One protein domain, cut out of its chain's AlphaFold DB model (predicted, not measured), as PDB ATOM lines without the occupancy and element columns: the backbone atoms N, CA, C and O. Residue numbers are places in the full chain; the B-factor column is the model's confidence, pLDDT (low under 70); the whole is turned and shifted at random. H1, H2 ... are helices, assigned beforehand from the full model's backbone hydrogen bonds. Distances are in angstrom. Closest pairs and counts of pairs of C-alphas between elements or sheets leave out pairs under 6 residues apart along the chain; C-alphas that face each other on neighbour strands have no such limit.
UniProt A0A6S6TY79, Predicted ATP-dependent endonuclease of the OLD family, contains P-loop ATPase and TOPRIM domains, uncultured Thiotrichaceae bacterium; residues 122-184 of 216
ATOM      1  N   ILE A 122     254.732 272.698 254.075       98.81
ATOM      2  CA  ILE A 122     254.195 274.014 253.715       98.81
ATOM      3  C   ILE A 122     255.159 275.094 254.201       98.81
ATOM      4  O   ILE A 122     255.384 275.264 255.398       98.81
ATOM      5  N   HIS A 123     255.702 275.859 253.257       98.81
ATOM      6  CA  HIS A 123     256.646 276.933 253.545       98.81
ATOM      7  C   HIS A 123     256.011 278.044 254.396       98.81
ATOM      8  O   HIS A 123     254.863 278.439 254.166       98.81
ATOM      9  N   PHE A 124     256.771 278.608 255.338       98.75
ATOM     10  CA  PHE A 124     256.261 279.580 256.311       98.75
ATOM     11  C   PHE A 124     255.612 280.812 255.667       98.75
ATOM     12  O   PHE A 124     254.604 281.308 256.162       98.75
ATOM     13  N   GLU A 125     256.128 281.294 254.534       98.81
ATOM     14  CA  GLU A 125     255.522 282.435 253.838       98.81
ATOM     15  C   GLU A 125     254.129 282.118 253.276       98.81
ATOM     16  O   GLU A 125     253.244 282.971 253.301       98.81
ATOM     17  N   ALA A 126     253.903 280.886 252.813       98.75
ATOM     18  CA  ALA A 126     252.588 280.457 252.351       98.75
ATOM     19  C   ALA A 126     251.584 280.409 253.517       98.75
ATOM     20  O   ALA A 126     250.417 280.777 253.358       98.75
ATOM     21  N   ILE A 127     252.056 280.019 254.707       98.81
ATOM     22  CA  ILE A 127     251.285 280.077 255.955       98.81
ATOM     23  C   ILE A 127     251.002 281.537 256.333       98.81
ATOM     24  O   ILE A 127     249.854 281.878 256.616       98.81
ATOM     25  N   ASN A 128     252.001 282.421 256.280       98.62
ATOM     26  CA  ASN A 128     251.827 283.847 256.560       98.62
ATOM     27  C   ASN A 128     250.749 284.479 255.679       98.62
ATOM     28  O   ASN A 128     249.854 285.147 256.196       98.62
ATOM     29  N   GLU A 129     250.795 284.228 254.372       98.56
ATOM     30  CA  GLU A 129     249.823 284.770 253.421       98.56
ATOM     31  C   GLU A 129     248.396 284.257 253.650       98.56
ATOM     32  O   GLU A 129     247.444 285.022 253.510       98.56
ATOM     33  N   GLU A 130     248.221 282.979 253.993       98.50
ATOM     34  CA  GLU A 130     246.893 282.416 254.261       98.50
ATOM     35  C   GLU A 130     246.339 282.881 255.612       98.50
ATOM     36  O   GLU A 130     245.154 283.194 255.734       98.50
ATOM     37  N   PHE A 131     247.169 282.917 256.654       98.12
ATOM     38  CA  PHE A 131     246.712 283.127 258.028       98.12
ATOM     39  C   PHE A 131     246.887 284.561 258.540       98.12
ATOM     40  O   PHE A 131     246.388 284.861 259.622       98.12
ATOM     41  N   GLY A 132     247.538 285.444 257.779       97.06
ATOM     42  CA  GLY A 132     247.893 286.791 258.236       97.06
ATOM     43  C   GLY A 132     248.952 286.773 259.341       97.06
ATOM     44  O   GLY A 132     248.930 287.619 260.231       97.06
ATOM     45  N   MET A 133     249.834 285.771 259.320       96.69
ATOM     46  CA  MET A 133     250.896 285.575 260.311       96.69
ATOM     47  C   MET A 133     252.209 286.242 259.872       96.69
ATOM     48  O   MET A 133     252.344 286.703 258.739       96.69
ATOM     49  N   GLN A 134     253.177 286.305 260.790       96.81
ATOM     50  CA  GLN A 134     254.511 286.879 260.570       96.81
ATOM     51  C   GLN A 134     255.618 285.919 261.033       96.81
ATOM     52  O   GLN A 134     256.538 286.300 261.754       96.81
ATOM     53  N   LEU A 135     255.511 284.646 260.650       97.44
ATOM     54  CA  LEU A 135     256.590 283.673 260.806       97.44
ATOM     55  C   LEU A 135     257.829 284.157 260.041       97.44
ATOM     56  O   LEU A 135     257.698 284.759 258.975       97.44
ATOM     57  N   THR A 136     259.016 283.892 260.581       97.44
ATOM     58  CA  THR A 136     260.305 284.268 259.965       97.44
ATOM     59  C   THR A 136     261.124 283.059 259.521       97.44
ATOM     60  O   THR A 136     262.137 283.218 258.845       97.44
ATOM     61  N   GLU A 137     260.670 281.858 259.870       97.94
ATOM     62  CA  GLU A 137     261.301 280.588 259.541       97.94
ATOM     63  C   GLU A 137     260.250 279.479 259.420       97.94
ATOM     64  O   GLU A 137     259.110 279.618 259.876       97.94
ATOM     65  N   ASN A 138     260.649 278.378 258.787       98.44
ATOM     66  CA  ASN A 138     259.847 277.169 258.674       98.44
ATOM     67  C   ASN A 138     259.705 276.451 260.023       98.44
ATOM     68  O   ASN A 138     260.625 276.451 260.841       98.44
ATOM     69  N   TYR A 139     258.572 275.773 260.216       98.44
ATOM     70  CA  TYR A 139     258.406 274.841 261.330       98.44
ATOM     71  C   TYR A 139     259.402 273.681 261.235       98.44
ATOM     72  O   TYR A 139     259.834 273.288 260.145       98.44
ATOM     73  N   GLN A 140     259.755 273.115 262.388       98.25
ATOM     74  CA  GLN A 140     260.675 271.990 262.449       98.25
ATOM     75  C   GLN A 140     260.030 270.721 261.863       98.25
ATOM     76  O   GLN A 140     258.801 270.587 261.857       98.25
ATOM     77  N   PRO A 141     260.836 269.747 261.392       97.88
ATOM     78  CA  PRO A 141     260.330 268.547 260.719       97.88
ATOM     79  C   PRO A 141     259.272 267.754 261.496       97.88
ATOM     80  O   PRO A 141     258.443 267.098 260.875       97.88
ATOM     81  N   PHE A 142     259.290 267.812 262.833       98.12
ATOM     82  CA  PHE A 142     258.372 267.065 263.699       98.12
ATOM     83  C   PHE A 142     257.436 267.931 264.544       98.12
ATOM     84  O   PHE A 142     256.800 267.429 265.470       98.12
ATOM     85  N   ASP A 143     257.331 269.218 264.222       98.44
ATOM     86  CA  ASP A 143     256.341 270.087 264.844       98.44
ATOM     87  C   ASP A 143     254.921 269.684 264.429       98.44
ATOM     88  O   ASP A 143     254.673 269.321 263.277       98.44
ATOM     89  N   ASP A 144     253.968 269.813 265.353       98.31
ATOM     90  CA  ASP A 144     252.538 269.720 265.053       98.31
ATOM     91  C   ASP A 144     252.065 271.045 264.432       98.31
ATOM     92  O   ASP A 144     251.530 271.929 265.109       98.31
ATOM     93  N   VAL A 145     252.351 271.220 263.137       98.62
ATOM     94  CA  VAL A 145     252.070 272.460 262.396       98.62
ATOM     95  C   VAL A 145     250.596 272.872 262.495       98.62
ATOM     96  O   VAL A 145     250.342 274.043 262.800       98.62
ATOM     97  N   PRO A 146     249.602 271.977 262.314       98.62
ATOM     98  CA  PRO A 146     248.197 272.329 262.491       98.62
ATOM     99  C   PRO A 146     247.882 272.904 263.874       98.62
ATOM    100  O   PRO A 146     247.192 273.926 263.964       98.62
ATOM    101  N   THR A 147     248.406 272.294 264.940       98.50
ATOM    102  CA  THR A 147     248.190 272.758 266.316       98.50
ATOM    103  C   THR A 147     248.889 274.087 266.573       98.50
ATOM    104  O   THR A 147     248.277 275.005 267.123       98.50
ATOM    105  N   LEU A 148     250.143 274.236 266.142       98.69
ATOM    106  CA  LEU A 148     250.912 275.469 266.327       98.69
ATOM    107  C   LEU A 148     250.278 276.651 265.589       98.69
ATOM    108  O   LEU A 148     250.139 277.733 266.165       98.69
ATOM    109  N   VAL A 149     249.820 276.443 264.353       98.62
ATOM    110  CA  VAL A 149     249.103 277.469 263.585       98.62
ATOM    111  C   VAL A 149     247.756 277.789 264.239       98.62
ATOM    112  O   VAL A 149     247.411 278.961 264.395       98.62
ATOM    113  N   ALA A 150     246.993 276.782 264.677       98.50
ATOM    114  CA  ALA A 150     245.723 277.003 265.368       98.50
ATOM    115  C   ALA A 150     245.888 277.812 266.661       98.50
ATOM    116  O   ALA A 150     245.079 278.708 266.931       98.50
ATOM    117  N   LYS A 151     246.941 277.515 267.429       98.31
ATOM    118  CA  LYS A 151     247.312 278.241 268.639       98.31
ATOM    119  C   LYS A 151     247.670 279.691 268.328       98.31
ATOM    120  O   LYS A 151     247.043 280.582 268.894       98.31
ATOM    121  N   ALA A 152     248.567 279.931 267.372       97.50
ATOM    122  CA  ALA A 152     248.978 281.284 267.000       97.50
ATOM    123  C   ALA A 152     247.796 282.142 266.508       97.50
ATOM    124  O   ALA A 152     247.623 283.284 266.926       97.50
ATOM    125  N   VAL A 153     246.917 281.571 265.676       97.38
ATOM    126  CA  VAL A 153     245.698 282.249 265.198       97.38
ATOM    127  C   VAL A 153     244.736 282.558 266.346       97.38
ATOM    128  O   VAL A 153     244.051 283.580 266.328       97.38
ATOM    129  N   HIS A 154     244.638 281.675 267.340       97.06
ATOM    130  CA  HIS A 154     243.794 281.910 268.503       97.06
ATOM    131  C   HIS A 154     244.359 283.002 269.415       97.06
ATOM    132  O   HIS A 154     243.595 283.862 269.845       97.06
ATOM    133  N   GLU A 155     245.663 282.995 269.669       95.56
ATOM    134  CA  GLU A 155     246.341 284.002 270.492       95.56
ATOM    135  C   GLU A 155     246.304 285.397 269.851       95.56
ATOM    136  O   GLU A 155     246.226 286.393 270.560       95.56
ATOM    137  N   ALA A 156     246.273 285.474 268.518       94.19
ATOM    138  CA  ALA A 156     246.093 286.726 267.782       94.19
ATOM    139  C   ALA A 156     244.620 287.181 267.654       94.19
ATOM    140  O   ALA A 156     244.352 288.244 267.094       94.19
ATOM    141  N   SER A 157     243.652 286.382 268.115       93.44
ATOM    142  CA  SER A 157     242.223 286.718 268.029       93.44
ATOM    143  C   SER A 157     241.748 287.563 269.218       93.44
ATOM    144  O   SER A 157     242.413 287.644 270.241       93.44
ATOM    145  N   GLU A 158     240.535 288.117 269.140       91.62
ATOM    146  CA  GLU A 158     239.894 288.867 270.242       91.62
ATOM    147  C   GLU A 158     239.472 287.987 271.441       91.62
ATOM    148  O   GLU A 158     238.713 288.414 272.313       91.62
ATOM    149  N   SER A 159     239.892 286.720 271.480       90.50
ATOM    150  CA  SER A 159     239.501 285.808 272.548       90.50
ATOM    151  C   SER A 159     240.172 286.180 273.867       90.50
ATOM    152  O   SER A 159     241.379 286.364 273.938       90.50
ATOM    153  N   THR A 160     239.383 286.224 274.939       92.75
ATOM    154  CA  THR A 160     239.865 286.492 276.301       92.75
ATOM    155  C   THR A 160     240.325 285.238 277.049       92.75
ATOM    156  O   THR A 160     240.776 285.341 278.186       92.75
ATOM    157  N   ILE A 161     240.184 284.055 276.442       95.50
ATOM    158  CA  ILE A 161     240.568 282.765 277.023       95.50
ATOM    159  C   ILE A 161     241.897 282.354 276.391       95.50
ATOM    160  O   ILE A 161     242.008 282.378 275.168       95.50
ATOM    161  N   ALA A 162     242.885 281.975 277.204       96.06
ATOM    162  CA  ALA A 162     244.161 281.478 276.700       96.06
ATOM    163  C   ALA A 162     244.005 280.080 276.078       96.06
ATOM    164  O   ALA A 162     243.147 279.301 276.494       96.06
ATOM    165  N   TRP A 163     244.878 279.718 275.129       96.50
ATOM    166  CA  TRP A 163     244.824 278.412 274.451       96.50
ATOM    167  C   TRP A 163     244.757 277.234 275.432       96.50
ATOM    168  O   TRP A 163     243.927 276.344 275.266       96.50
ATOM    169  N   GLY A 164     245.608 277.253 276.465       95.56
ATOM    170  CA  GLY A 164     245.694 276.183 277.464       95.56
ATOM    171  C   GLY A 164     244.450 276.031 278.342       95.56
ATOM    172  O   GLY A 164     244.246 274.961 278.903       95.56
ATOM    173  N   ASP A 165     243.603 277.062 278.409       96.81
ATOM    174  CA  ASP A 165     242.358 277.060 279.183       96.81
ATOM    175  C   ASP A 165     241.141 276.644 278.334       96.81
ATOM    176  O   ASP A 165     240.022 276.522 278.840       96.81
ATOM    177  N   LEU A 166     241.325 276.434 277.026       96.06
ATOM    178  CA  LEU A 166     240.284 275.876 276.171       96.06
ATOM    179  C   LEU A 166     240.086 274.392 276.472       96.06
ATOM    180  O   LEU A 166     241.048 273.640 276.601       96.06
ATOM    181  N   ASP A 167     238.830 273.950 276.458       96.00
ATOM    182  CA  ASP A 167     238.528 272.523 276.450       96.00
ATOM    183  C   ASP A 167     239.112 271.826 275.205       96.00
ATOM    184  O   ASP A 167     239.211 272.413 274.121       96.00
ATOM    185  N   GLU A 168     239.475 270.551 275.357       96.38
ATOM    186  CA  GLU A 168     240.115 269.744 274.304       96.38
ATOM    187  C   GLU A 168     239.297 269.725 273.008       96.38
ATOM    188  O   GLU A 168     239.840 269.768 271.903       96.38
ATOM    189  N   LYS A 169     237.964 269.736 273.124       97.06
ATOM    190  CA  LYS A 169     237.064 269.760 271.970       97.06
ATOM    191  C   LYS A 169     237.232 271.045 271.158       97.06
ATOM    192  O   LYS A 169     237.269 270.980 269.929       97.06
ATOM    193  N   LYS A 170     237.338 272.210 271.800       96.75
ATOM    194  CA  LYS A 170     237.593 273.488 271.118       96.75
ATOM    195  C   LYS A 170     238.989 273.549 270.516       96.75
ATOM    196  O   LYS A 170     239.116 274.072 269.407       96.75
ATOM    197  N   GLN A 171     240.004 273.033 271.208       97.75
ATOM    198  CA  GLN A 171     241.363 272.957 270.661       97.75
ATOM    199  C   GLN A 171     241.367 272.121 269.373       97.75
ATOM    200  O   GLN A 171     241.729 272.634 268.315       97.75
ATOM    201  N   SER A 172     240.794 270.914 269.417       97.75
ATOM    202  CA  SER A 172     240.666 270.021 268.257       97.75
ATOM    203  C   SER A 172     239.857 270.639 267.104       97.75
ATOM    204  O   SER A 172     240.211 270.512 265.931       97.75
ATOM    205  N   GLN A 173     238.784 271.382 267.396       98.12
ATOM    206  CA  GLN A 173     238.031 272.102 266.360       98.12
ATOM    207  C   GLN A 173     238.868 273.190 265.670       98.12
ATOM    208  O   GLN A 173     238.762 273.373 264.452       98.12
ATOM    209  N   LYS A 174     239.679 273.927 266.434       98.25
ATOM    210  CA  LYS A 174     240.568 274.970 265.902       98.25
ATOM    211  C   LYS A 174     241.703 274.361 265.084       98.25
ATOM    212  O   LYS A 174     241.940 274.833 263.976       98.25
ATOM    213  N   GLU A 175     242.320 273.296 265.582       98.31
ATOM    214  CA  GLU A 175     243.328 272.501 264.876       98.31
ATOM    215  C   GLU A 175     242.778 271.976 263.544       98.31
ATOM    216  O   GLU A 175     243.330 272.265 262.487       98.31
ATOM    217  N   SER A 176     241.607 271.329 263.553       98.06
ATOM    218  CA  SER A 176     240.959 270.835 262.331       98.06
ATOM    219  C   SER A 176     240.691 271.954 261.317       98.06
ATOM    220  O   SER A 176     240.855 271.767 260.108       98.06
ATOM    221  N   LYS A 177     240.304 273.151 261.785       98.38
ATOM    222  CA  LYS A 177     240.122 274.325 260.919       98.38
ATOM    223  C   LYS A 177     241.453 274.819 260.344       98.38
ATOM    224  O   LYS A 177     241.488 275.158 259.160       98.38
ATOM    225  N   ALA A 178     242.517 274.858 261.143       98.56
ATOM    226  CA  ALA A 178     243.854 275.221 260.683       98.56
ATOM    227  C   ALA A 178     244.370 274.209 259.651       98.56
ATOM    228  O   ALA A 178     244.681 274.616 258.534       98.56
ATOM    229  N   LYS A 179     244.310 272.902 259.951       98.50
ATOM    230  CA  LYS A 179     244.685 271.811 259.034       98.50
ATOM    231  C   LYS A 179     243.965 271.941 257.692       98.50
ATOM    232  O   LYS A 179     244.580 271.909 256.630       98.50
ATOM    233  N   LYS A 180     242.654 272.207 257.698       98.50
ATOM    234  CA  LYS A 180     241.895 272.401 256.449       98.50
ATOM    235  C   LYS A 180     242.367 273.592 255.618       98.50
ATOM    236  O   LYS A 180     242.316 273.503 254.395       98.50
ATOM    237  N   ARG A 181     242.742 274.702 256.261       98.56
ATOM    238  CA  ARG A 181     243.219 275.921 255.589       98.56
ATOM    239  C   ARG A 181     244.650 275.768 255.087       98.56
ATOM    240  O   ARG A 181     244.924 276.214 253.978       98.56
ATOM    241  N   LEU A 182     245.508 275.077 255.839       98.81
ATOM    242  CA  LEU A 182     246.862 274.707 255.426       98.81
ATOM    243  C   LEU A 182     246.824 273.953 254.091       98.81
ATOM    244  O   LEU A 182     247.285 274.485 253.086       98.81
ATOM    245  N   ASN A 183     246.114 272.824 254.023       98.50
ATOM    246  CA  ASN A 183     246.017 271.992 252.810       98.50
ATOM    247  C   ASN A 183     245.164 272.573 251.681       98.50
ATOM    248  O   ASN A 183     244.927 271.905 250.679       98.50
ATOM    249  N   ARG A 184     244.626 273.789 251.831       97.88
ATOM    250  CA  ARG A 184     243.769 274.406 250.810       97.88
ATOM    251  C   ARG A 184     244.241 275.783 250.413       97.88
ATOM    252  O   ARG A 184     244.576 275.991 249.253       97.88
TER     253      ARG A 184
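What this domain is: This is residues 122 to 184 of the 216 residues of the protein "Predicted ATP-dependent endonuclease of the OLD family, contains P-loop ATPase and TOPRIM domains" of uncultured Thiotrichaceae bacterium (UniProt A0A6S6TY79). What does the model look like? The longest helix, H3, runs along one side, H2 packs steeply across it, and the short H1 sits by the last residues of H3, while two long loops, residues 132 to 144 and 156 to 167, swing out between the helices. What is it made of? The printed part has 63 residues with three named helices, in the order H1, H2, H3, and no named strand; its class is all helix. How large is its outline? It is compact and rounded, with a radius of gyration of the C-alphas of 11.5 A and spans of 29 by 21 by 21 A.

Where its parts are: Where is the longest helix? H3 is residues 168 to 182, 20.7 A long, from C-alpha 168 at (240.115, 269.744, 274.304) to C-alpha 182 at (246.862, 274.707, 255.426). Where are the others? H2 is residues 145 to 155, 15.2 A long. H1 is residues 124 to 131, beginning at C-alpha 124 at (256.261, 279.580, 256.311).

How they stand to each other: How does H2 stand to H3? They touch, the C-alphas of Pro 146 and Lys 179 being closest at 5.0 A, and run opposite ways at a steep tilt of 69 degrees, only just short of about perpendicular. And H1? H1 and H3 only just touch, with 3 pairs of C-alphas within 8 A, H3 using residues 181 to 182 alone; the closest C-alphas, of Ile 127 and Leu 182, are 7.0 A apart. H1 and H2 are close but not clearly touching, the closest C-alphas, of Phe 131 and Val 153, being 7.3 A apart. Are the helix backbones intact? In H1, H2 and H3 every O i to N i+4 pair is within hydrogen-bond range.

The domain as a whole: Which C-alphas are farthest apart? Those of Pro 141 and Thr 160, at 31.4 A. What of links and cuts? Both links are long, residues 165 to 170, of which 168 to 170 belong to H3, stand free, and the printed part has no cut. Is confidence low anywhere? No printed residue is under 70, and the mean pLDDT of the printed part is 97.4.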